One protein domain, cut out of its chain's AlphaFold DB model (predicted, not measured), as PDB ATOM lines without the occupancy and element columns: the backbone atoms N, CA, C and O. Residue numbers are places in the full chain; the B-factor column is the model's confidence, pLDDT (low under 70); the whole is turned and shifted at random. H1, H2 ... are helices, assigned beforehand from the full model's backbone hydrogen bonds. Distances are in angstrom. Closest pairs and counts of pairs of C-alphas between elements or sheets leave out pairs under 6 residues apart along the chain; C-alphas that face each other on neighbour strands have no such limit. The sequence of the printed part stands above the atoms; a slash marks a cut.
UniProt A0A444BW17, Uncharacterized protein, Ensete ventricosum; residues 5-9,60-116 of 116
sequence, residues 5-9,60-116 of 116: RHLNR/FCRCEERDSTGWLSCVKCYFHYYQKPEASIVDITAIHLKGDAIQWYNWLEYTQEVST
ATOM      1  N   ARG A   5     -49.241  18.283  -7.623       77.06
ATOM      2  CA  ARG A   5     -50.044  17.609  -8.653       77.06
ATOM      3  C   ARG A   5     -50.094  18.413  -9.949       77.06
ATOM      4  O   ARG A   5     -49.978  17.822 -11.021       77.06
ATOM      5  N   HIS A   6     -50.245  19.735  -9.853       75.88
ATOM      6  CA  HIS A   6     -50.239  20.626 -11.011       75.88
ATOM      7  C   HIS A   6     -48.843  20.756 -11.613       75.88
ATOM      8  O   HIS A   6     -48.717  20.605 -12.824       75.88
ATOM      9  N   LEU A   7     -47.806  20.923 -10.788       75.25
ATOM     10  CA  LEU A   7     -46.418  20.985 -11.251       75.25
ATOM     11  C   LEU A   7     -46.017  19.703 -11.998       75.25
ATOM     12  O   LEU A   7     -45.524  19.761 -13.116       75.25
ATOM     13  N   ASN A   8     -46.298  18.535 -11.421       72.00
ATOM     14  CA  ASN A   8     -45.985  17.231 -12.007       72.00
ATOM     15  C   ASN A   8     -46.792  16.969 -13.290       72.00
ATOM     16  O   ASN A   8     -46.249  16.465 -14.273       72.00
ATOM     17  N   ARG A   9     -48.081  17.340 -13.317       77.12
ATOM     18  CA  ARG A   9     -48.896  17.247 -14.537       77.12
ATOM     19  C   ARG A   9     -48.330  18.148 -15.633       77.12
ATOM     20  O   ARG A   9     -48.086  17.647 -16.723       77.12
ATOM     21  N   PHE A  60     -28.879  16.487  -4.039       55.62
ATOM     22  CA  PHE A  60     -30.114  16.916  -4.683       55.62
ATOM     23  C   PHE A  60     -29.960  16.728  -6.192       55.62
ATOM     24  O   PHE A  60     -28.983  17.206  -6.773       55.62
ATOM     25  N   CYS A  61     -30.903  16.029  -6.830       57.00
ATOM     26  CA  CYS A  61     -30.753  15.696  -8.238       57.00
ATOM     27  C   CYS A  61     -30.655  16.973  -9.072       57.00
ATOM     28  O   CYS A  61     -31.589  17.778  -9.151       57.00
ATOM     29  N   ARG A  62     -29.484  17.162  -9.678       57.25
ATOM     30  CA  ARG A  62     -29.214  18.272 -10.578       57.25
ATOM     31  C   ARG A  62     -30.049  18.055 -11.835       57.25
ATOM     32  O   ARG A  62     -29.980  16.997 -12.448       57.25
ATOM     33  N   CYS A  63     -30.866  19.041 -12.191       56.25
ATOM     34  CA  CYS A  63     -31.577  19.028 -13.463       56.25
ATOM     35  C   CYS A  63     -30.537  19.202 -14.578       56.25
ATOM     36  O   CYS A  63     -30.047  20.311 -14.795       56.25
ATOM     37  N   GLU A  64     -30.153  18.111 -15.235       54.84
ATOM     38  CA  GLU A  64     -29.458  18.177 -16.518       54.84
ATOM     39  C   GLU A  64     -30.496  18.235 -17.638       54.84
ATOM     40  O   GLU A  64     -31.510  17.541 -17.617       54.84
ATOM     41  N   GLU A  65     -30.230  19.094 -18.617       55.12
ATOM     42  CA  GLU A  65     -31.128  19.576 -19.676       55.12
ATOM     43  C   GLU A  65     -31.774  18.477 -20.552       55.12
ATOM     44  O   GLU A  65     -32.641  18.766 -21.372       55.12
ATOM     45  N   ARG A  66     -31.380  17.205 -20.388       54.59
ATOM     46  CA  ARG A  66     -31.775  16.084 -21.254       54.59
ATOM     47  C   ARG A  66     -32.659  15.009 -20.626       54.59
ATOM     48  O   ARG A  66     -33.229  14.236 -21.391       54.59
ATOM     49  N   ASP A  67     -32.814  14.942 -19.301       67.06
ATOM     50  CA  ASP A  67     -33.647  13.897 -18.678       67.06
ATOM     51  C   ASP A  67     -34.624  14.446 -17.630       67.06
ATOM     52  O   ASP A  67     -34.487  14.289 -16.412       67.06
ATOM     53  N   SER A  68     -35.673  15.076 -18.150       65.94
ATOM     54  CA  SER A  68     -36.785  15.619 -17.373       65.94
ATOM     55  C   SER A  68     -37.574  14.537 -16.614       65.94
ATOM     56  O   SER A  68     -38.205  14.846 -15.597       65.94
ATOM     57  N   THR A  69     -37.532  13.275 -17.063       66.69
ATOM     58  CA  THR A  69     -38.242  12.145 -16.437       66.69
ATOM     59  C   THR A  69     -37.421  11.532 -15.306       66.69
ATOM     60  O   THR A  69     -37.962  11.299 -14.217       66.69
ATOM     61  N   GLY A  70     -36.123  11.328 -15.528       70.00
ATOM     62  CA  GLY A  70     -35.171  10.902 -14.509       70.00
ATOM     63  C   GLY A  70     -35.120  11.889 -13.352       70.00
ATOM     64  O   GLY A  70     -35.285  11.477 -12.203       70.00
ATOM     65  N   TRP A  71     -35.047  13.193 -13.642       73.69
ATOM     66  CA  TRP A  71     -35.063  14.240 -12.617       73.69
ATOM     67  C   TRP A  71     -36.343  14.227 -11.767       73.69
ATOM     68  O   TRP A  71     -36.274  14.284 -10.539       73.69
ATOM     69  N   LEU A  72     -37.516  14.060 -12.387       72.94
ATOM     70  CA  LEU A  72     -38.784  13.973 -11.659       72.94
ATOM     71  C   LEU A  72     -38.846  12.740 -10.742       72.94
ATOM     72  O   LEU A  72     -39.363  12.820  -9.625       72.94
ATOM     73  N   SER A  73     -38.324  11.598 -11.197       73.44
ATOM     74  CA  SER A  73     -38.219  10.383 -10.377       73.44
ATOM     75  C   SER A  73     -37.314  10.618  -9.163       73.44
ATOM     76  O   SER A  73     -37.690  10.352  -8.022       73.44
ATOM     77  N   CYS A  74     -36.167  11.238  -9.411       74.06
ATOM     78  CA  CYS A  74     -35.182  11.678  -8.435       74.06
ATOM     79  C   CYS A  74     -35.777  12.571  -7.332       74.06
ATOM     80  O   CYS A  74     -35.666  12.277  -6.140       74.06
ATOM     81  N   VAL A  75     -36.484  13.627  -7.740       74.94
ATOM     82  CA  VAL A  75     -37.183  14.568  -6.859       74.94
ATOM     83  C   VAL A  75     -38.204  13.832  -5.985       74.94
ATOM     84  O   VAL A  75     -38.246  14.025  -4.769       74.94
ATOM     85  N   LYS A  76     -38.991  12.924  -6.574       75.62
ATOM     86  CA  LYS A  76     -39.975  12.122  -5.830       75.62
ATOM     87  C   LYS A  76     -39.324  11.217  -4.790       75.62
ATOM     88  O   LYS A  76     -39.819  11.160  -3.666       75.62
ATOM     89  N   CYS A  77     -38.237  10.534  -5.141       74.56
ATOM     90  CA  CYS A  77     -37.508   9.663  -4.220       74.56
ATOM     91  C   CYS A  77     -36.889  10.454  -3.061       74.56
ATOM     92  O   CYS A  77     -37.039  10.053  -1.908       74.56
ATOM     93  N   TYR A  78     -36.275  11.605  -3.350       71.94
ATOM     94  CA  TYR A  78     -35.690  12.488  -2.339       71.94
ATOM     95  C   TYR A  78     -36.740  12.932  -1.313       71.94
ATOM     96  O   TYR A  78     -36.579  12.742  -0.107       71.94
ATOM     97  N   PHE A  79     -37.869  13.467  -1.776       73.69
ATOM     98  CA  PHE A  79     -38.889  13.985  -0.867       73.69
ATOM     99  C   PHE A  79     -39.679  12.902  -0.138       73.69
ATOM    100  O   PHE A  79     -40.099  13.131   0.999       73.69
ATOM    101  N   HIS A  80     -39.840  11.723  -0.746       76.88
ATOM    102  CA  HIS A  80     -40.411  10.562  -0.073       76.88
ATOM    103  C   HIS A  80     -39.516  10.093   1.080       76.88
ATOM    104  O   HIS A  80     -40.011   9.870   2.183       76.88
ATOM    105  N   TYR A  81     -38.200  10.027   0.852       75.50
ATOM    106  CA  TYR A  81     -37.226   9.641   1.872       75.50
ATOM    107  C   TYR A  81     -37.208  10.616   3.059       75.50
ATOM    108  O   TYR A  81     -37.257  10.199   4.213       75.50
ATOM    109  N   TYR A  82     -37.215  11.923   2.784       77.06
ATOM    110  CA  TYR A  82     -37.203  12.958   3.825       77.06
ATOM    111  C   TYR A  82     -38.594  13.336   4.368       77.06
ATOM    112  O   TYR A  82     -38.686  14.259   5.176       77.06
ATOM    113  N   GLN A  83     -39.666  12.653   3.938       80.50
ATOM    114  CA  GLN A  83     -41.057  12.889   4.365       80.50
ATOM    115  C   GLN A  83     -41.472  14.372   4.335       80.50
ATOM    116  O   GLN A  83     -42.125  14.885   5.246       80.50
ATOM    117  N   LYS A  84     -41.063  15.099   3.291       79.06
ATOM    118  CA  LYS A  84     -41.364  16.532   3.169       79.06
ATOM    119  C   LYS A  84     -42.823  16.747   2.742       79.06
ATOM    120  O   LYS A  84     -43.305  16.030   1.863       79.06
ATOM    121  N   PRO A  85     -43.530  17.744   3.307       79.12
ATOM    122  CA  PRO A  85     -44.887  18.058   2.880       79.12
ATOM    123  C   PRO A  85     -44.909  18.595   1.445       79.12
ATOM    124  O   PRO A  85     -44.000  19.310   1.022       79.12
ATOM    125  N   GLU A  86     -45.986  18.287   0.719       72.38
ATOM    126  CA  GLU A  86     -46.166  18.604  -0.707       72.38
ATOM    127  C   GLU A  86     -45.904  20.082  -1.043       72.38
ATOM    128  O   GLU A  86     -45.275  20.380  -2.053       72.38
ATOM    129  N   ALA A  87     -46.325  21.003  -0.172       74.69
ATOM    130  CA  ALA A  87     -46.102  22.438  -0.353       74.69
ATOM    131  C   ALA A  87     -44.605  22.788  -0.432       74.69
ATOM    132  O   ALA A  87     -44.180  23.507  -1.325       74.69
ATOM    133  N   SER A  88     -43.787  22.186   0.434       78.62
ATOM    134  CA  SER A  88     -42.342  22.433   0.448       78.62
ATOM    135  C   SER A  88     -41.592  21.757  -0.699       78.62
ATOM    136  O   SER A  88     -40.474  22.157  -1.009       78.62
ATOM    137  N   ILE A  89     -42.195  20.759  -1.357       76.25
ATOM    138  CA  ILE A  89     -41.617  20.139  -2.557       76.25
ATOM    139  C   ILE A  89     -41.532  21.177  -3.675       76.25
ATOM    140  O   ILE A  89     -40.480  21.316  -4.283       76.25
ATOM    141  N   VAL A  90     -42.611  21.926  -3.914       77.38
ATOM    142  CA  VAL A  90     -42.671  22.932  -4.987       77.38
ATOM    143  C   VAL A  90     -41.635  24.028  -4.761       77.38
ATOM    144  O   VAL A  90     -40.860  24.315  -5.670       77.38
ATOM    145  N   ASP A  91     -41.555  24.554  -3.538       79.62
ATOM    146  CA  ASP A  91     -40.615  25.622  -3.190       79.62
ATOM    147  C   ASP A  91     -39.158  25.173  -3.364       79.62
ATOM    148  O   ASP A  91     -38.351  25.850  -4.001       79.62
ATOM    149  N   ILE A  92     -38.812  23.990  -2.843       75.44
ATOM    150  CA  ILE A  92     -37.451  23.459  -2.951       75.44
ATOM    151  C   ILE A  92     -37.133  23.139  -4.412       75.44
ATOM    152  O   ILE A  92     -36.052  23.479  -4.886       75.44
ATOM    153  N   THR A  93     -38.056  22.524  -5.148       77.56
ATOM    154  CA  THR A  93     -37.868  22.228  -6.566       77.56
ATOM    155  C   THR A  93     -37.623  23.505  -7.373       77.56
ATOM    156  O   THR A  93     -36.668  23.523  -8.146       77.56
ATOM    157  N   ALA A  94     -38.392  24.575  -7.145       77.81
ATOM    158  CA  ALA A  94     -38.232  25.860  -7.827       77.81
ATOM    159  C   ALA A  94     -36.849  26.493  -7.590       77.81
ATOM    160  O   ALA A  94     -36.222  26.966  -8.536       77.81
ATOM    161  N   ILE A  95     -36.323  26.422  -6.358       79.50
ATOM    162  CA  ILE A  95     -34.980  26.929  -6.009       79.50
ATOM    163  C   ILE A  95     -33.864  26.182  -6.765       79.50
ATOM    164  O   ILE A  95     -32.799  26.747  -7.021       79.50
ATOM    165  N   HIS A  96     -34.091  24.917  -7.124       74.12
ATOM    166  CA  HIS A  96     -33.100  24.077  -7.805       74.12
ATOM    167  C   HIS A  96     -33.233  24.083  -9.335       74.12
ATOM    168  O   HIS A  96     -32.391  23.483 -10.013       74.12
ATOM    169  N   LEU A  97     -34.243  24.759  -9.894       75.75
ATOM    170  CA  LEU A  97     -34.339  24.982 -11.335       75.75
ATOM    171  C   LEU A  97     -33.227  25.934 -11.790       75.75
ATOM    172  O   LEU A  97     -32.869  26.883 -11.096       75.75
ATOM    173  N   LYS A  98     -32.667  25.679 -12.973       73.31
ATOM    174  CA  LYS A  98     -31.654  26.531 -13.612       73.31
ATOM    175  C   LYS A  98     -31.929  26.647 -15.108       73.31
ATOM    176  O   LYS A  98     -32.554  25.762 -15.687       73.31
ATOM    177  N   GLY A  99     -31.435  27.727 -15.716       73.88
ATOM    178  CA  GLY A  99     -31.547  27.967 -17.158       73.88
ATOM    179  C   GLY A  99     -33.001  28.023 -17.624       73.88
ATOM    180  O   GLY A  99     -33.851  28.618 -16.958       73.88
ATOM    181  N   ASP A 100     -33.288  27.354 -18.735       67.62
ATOM    182  CA  ASP A 100     -34.601  27.355 -19.390       67.62
ATOM    183  C   ASP A 100     -35.719  26.767 -18.512       67.62
ATOM    184  O   ASP A 100     -36.893  27.115 -18.661       67.62
ATOM    185  N   ALA A 101     -35.367  25.955 -17.509       70.44
ATOM    186  CA  ALA A 101     -36.332  25.416 -16.558       70.44
ATOM    187  C   ALA A 101     -36.940  26.500 -15.642       70.44
ATOM    188  O   ALA A 101     -38.097  26.379 -15.237       70.44
ATOM    189  N   ILE A 102     -36.205  27.586 -15.356       76.25
ATOM    190  CA  ILE A 102     -36.738  28.737 -14.604       76.25
ATOM    191  C   ILE A 102     -37.759  29.497 -15.457       76.25
ATOM    192  O   ILE A 102     -38.818  29.874 -14.958       76.25
ATOM    193  N   GLN A 103     -37.471  29.705 -16.747       75.12
ATOM    194  CA  GLN A 103     -38.404  30.383 -17.651       75.12
ATOM    195  C   GLN A 103     -39.719  29.608 -17.779       75.12
ATOM    196  O   GLN A 103     -40.794  30.204 -17.709       75.12
ATOM    197  N   TRP A 104     -39.639  28.279 -17.884       77.31
ATOM    198  CA  TRP A 104     -40.814  27.411 -17.882       77.31
ATOM    199  C   TRP A 104     -41.625  27.519 -16.581       77.31
ATOM    200  O   TRP A 104     -42.851  27.620 -16.630       77.31
ATOM    201  N   TYR A 105     -40.957  27.539 -15.423       75.88
ATOM    202  CA  TYR A 105     -41.634  27.655 -14.129       75.88
ATOM    203  C   TYR A 105     -42.377  28.987 -13.988       75.88
ATOM    204  O   TYR A 105     -43.549  28.991 -13.617       75.88
ATOM    205  N   ASN A 106     -41.742  30.097 -14.373       81.25
ATOM    206  CA  ASN A 106     -42.373  31.419 -14.358       81.25
ATOM    207  C   ASN A 106     -43.593  31.481 -15.296       81.25
ATOM    208  O   ASN A 106     -44.621  32.058 -14.948       81.25
ATOM    209  N   TRP A 107     -43.510  30.856 -16.478       79.44
ATOM    210  CA  TRP A 107     -44.653  30.742 -17.390       79.44
ATOM    211  C   TRP A 107     -45.803  29.920 -16.780       79.44
ATOM    212  O   TRP A 107     -46.978  30.277 -16.913       79.44
ATOM    213  N   LEU A 108     -45.479  28.835 -16.076       77.88
ATOM    214  CA  LEU A 108     -46.477  28.005 -15.407       77.88
ATOM    215  C   LEU A 108     -47.151  28.735 -14.232       77.88
ATOM    216  O   LEU A 108     -48.356  28.593 -14.027       77.88
ATOM    217  N   GLU A 109     -46.393  29.517 -13.469       77.00
ATOM    218  CA  GLU A 109     -46.933  30.348 -12.391       77.00
ATOM    219  C   GLU A 109     -47.896  31.406 -12.943       77.00
ATOM    220  O   GLU A 109     -49.049  31.472 -12.512       77.00
ATOM    221  N   TYR A 110     -47.481  32.123 -13.991       77.50
ATOM    222  CA  TYR A 110     -48.300  33.137 -14.657       77.50
ATOM    223  C   TYR A 110     -49.626  32.577 -15.198       77.50
ATOM    224  O   TYR A 110     -50.684  33.188 -15.059       77.50
ATOM    225  N   THR A 111     -49.606  31.382 -15.795       72.38
ATOM    226  CA  THR A 111     -50.825  30.761 -16.349       72.38
ATOM    227  C   THR A 111     -51.808  30.281 -15.278       72.38
ATOM    228  O   THR A 111     -53.011  30.254 -15.532       72.38
ATOM    229  N   GLN A 112     -51.333  29.945 -14.077       67.88
ATOM    230  CA  GLN A 112     -52.191  29.571 -12.948       67.88
ATOM    231  C   GLN A 112     -52.828  30.794 -12.272       67.88
ATOM    232  O   GLN A 112     -53.976  30.713 -11.838       67.88
ATOM    233  N   GLU A 113     -52.122  31.928 -12.215       59.97
ATOM    234  CA  GLU A 113     -52.683  33.188 -11.703       59.97
ATOM    235  C   GLU A 113     -53.784  33.742 -12.611       59.97
ATOM    236  O   GLU A 113     -54.802  34.216 -12.120       59.97
ATOM    237  N   VAL A 114     -53.629  33.616 -13.932       56.78
ATOM    238  CA  VAL A 114     -54.625  34.083 -14.915       56.78
ATOM    239  C   VAL A 114     -55.893  33.212 -14.940       56.78
ATOM    240  O   VAL A 114     -56.930  33.649 -15.433       56.78
ATOM    241  N   SER A 115     -55.841  31.985 -14.408       49.31
ATOM    242  CA  SER A 115     -56.978  31.051 -14.377       49.31
ATOM    243  C   SER A 115     -57.785  31.077 -13.064       49.31
ATOM    244  O   SER A 115     -58.661  30.221 -12.895       49.31
ATOM    245  N   THR A 116     -57.495  32.005 -12.145       47.53
ATOM    246  CA  THR A 116     -58.228  32.184 -10.875       47.53
ATOM    247  C   THR A 116     -59.146  33.398 -10.951       47.53
ATOM    248  O   THR A 116     -60.298  33.282 -10.478       47.53
TER     249      THR A 116
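AT A GLANCE: This is residues 5 to 9 and 60 to 116 of the 116 residues of an uncharacterized protein of Ensete ventricosum (UniProt A0A444BW17). Three helices, H2, H3 and H4, zigzag one after another into a loose, shallow trough, with H3 between H2 and H4. The short helix H1 sits over the open side of this trough, and the helices meet through few close C-alphas. The printed part has 62 residues with four named helices, H1, H2, H3 and H4 in chain order, and no named strand; its class is all helix. The whole is compact, with a radius of gyration of the C-alphas of 12.0 A and spans of 34 by 27 by 18 A.

HOW THE PARTS SIT: Start at H2, residues 68 to 81. H3, residues 86 to 96, is close to it but not clearly touching; their closest C-alphas, of Phe 79 and Ile 89, are 6.9 A apart. These two run opposite ways at a steep tilt of 51 degrees. Next look at H4, residues 100 to 113, close to H3 but not clearly touching, with the closest C-alphas, of Ala 94 and Tyr 105, 7.4 A apart. H3 and H4 run opposite ways at a steep tilt of 39 degrees. H2 and H4 are apart. H1, residues 5 to 9, is close to H3 but not clearly touching, at 7.6 A between the closest C-alphas, of Leu 7 and Val 90. It stands likewise to H2, close but not clearly touching, at 7.9 A between the closest C-alphas, of Asn 8 and Leu 72. H1 and H4 are near each other, with 5 pairs of C-alphas within 10 A. Every O i to N i+4 pair is within hydrogen-bond range in H1, H2 and H4; in H3 it is 5 of 7.

IN THESE COORDINATES: Find C-alpha 68 at (-36.785, 15.619, -17.373); from there H2 runs 20.2 A to C-alpha 81. H3 covers 15.8 A from Glu 86 to His 96. H4 runs 20.5 A from Asp 100 to C-alpha 113 at (-52.683, 33.188, -11.703). H1 begins at (-50.044, 17.609, -8.653) and spans 6.0 A.

THE WHOLE: The two C-alphas farthest apart, of Tyr 81 and Val 114, are 34.4 A apart. Residues 10 to 59 are not printed, and C-alphas 9 and 60 are 21.2 A apart across the cut. The links H2 to H3 and H3 to H4 are tight. The mean pLDDT of the printed part is 71.4; look for values under 70 at residues 60 to 69, residue 100 and residues 112 to 116.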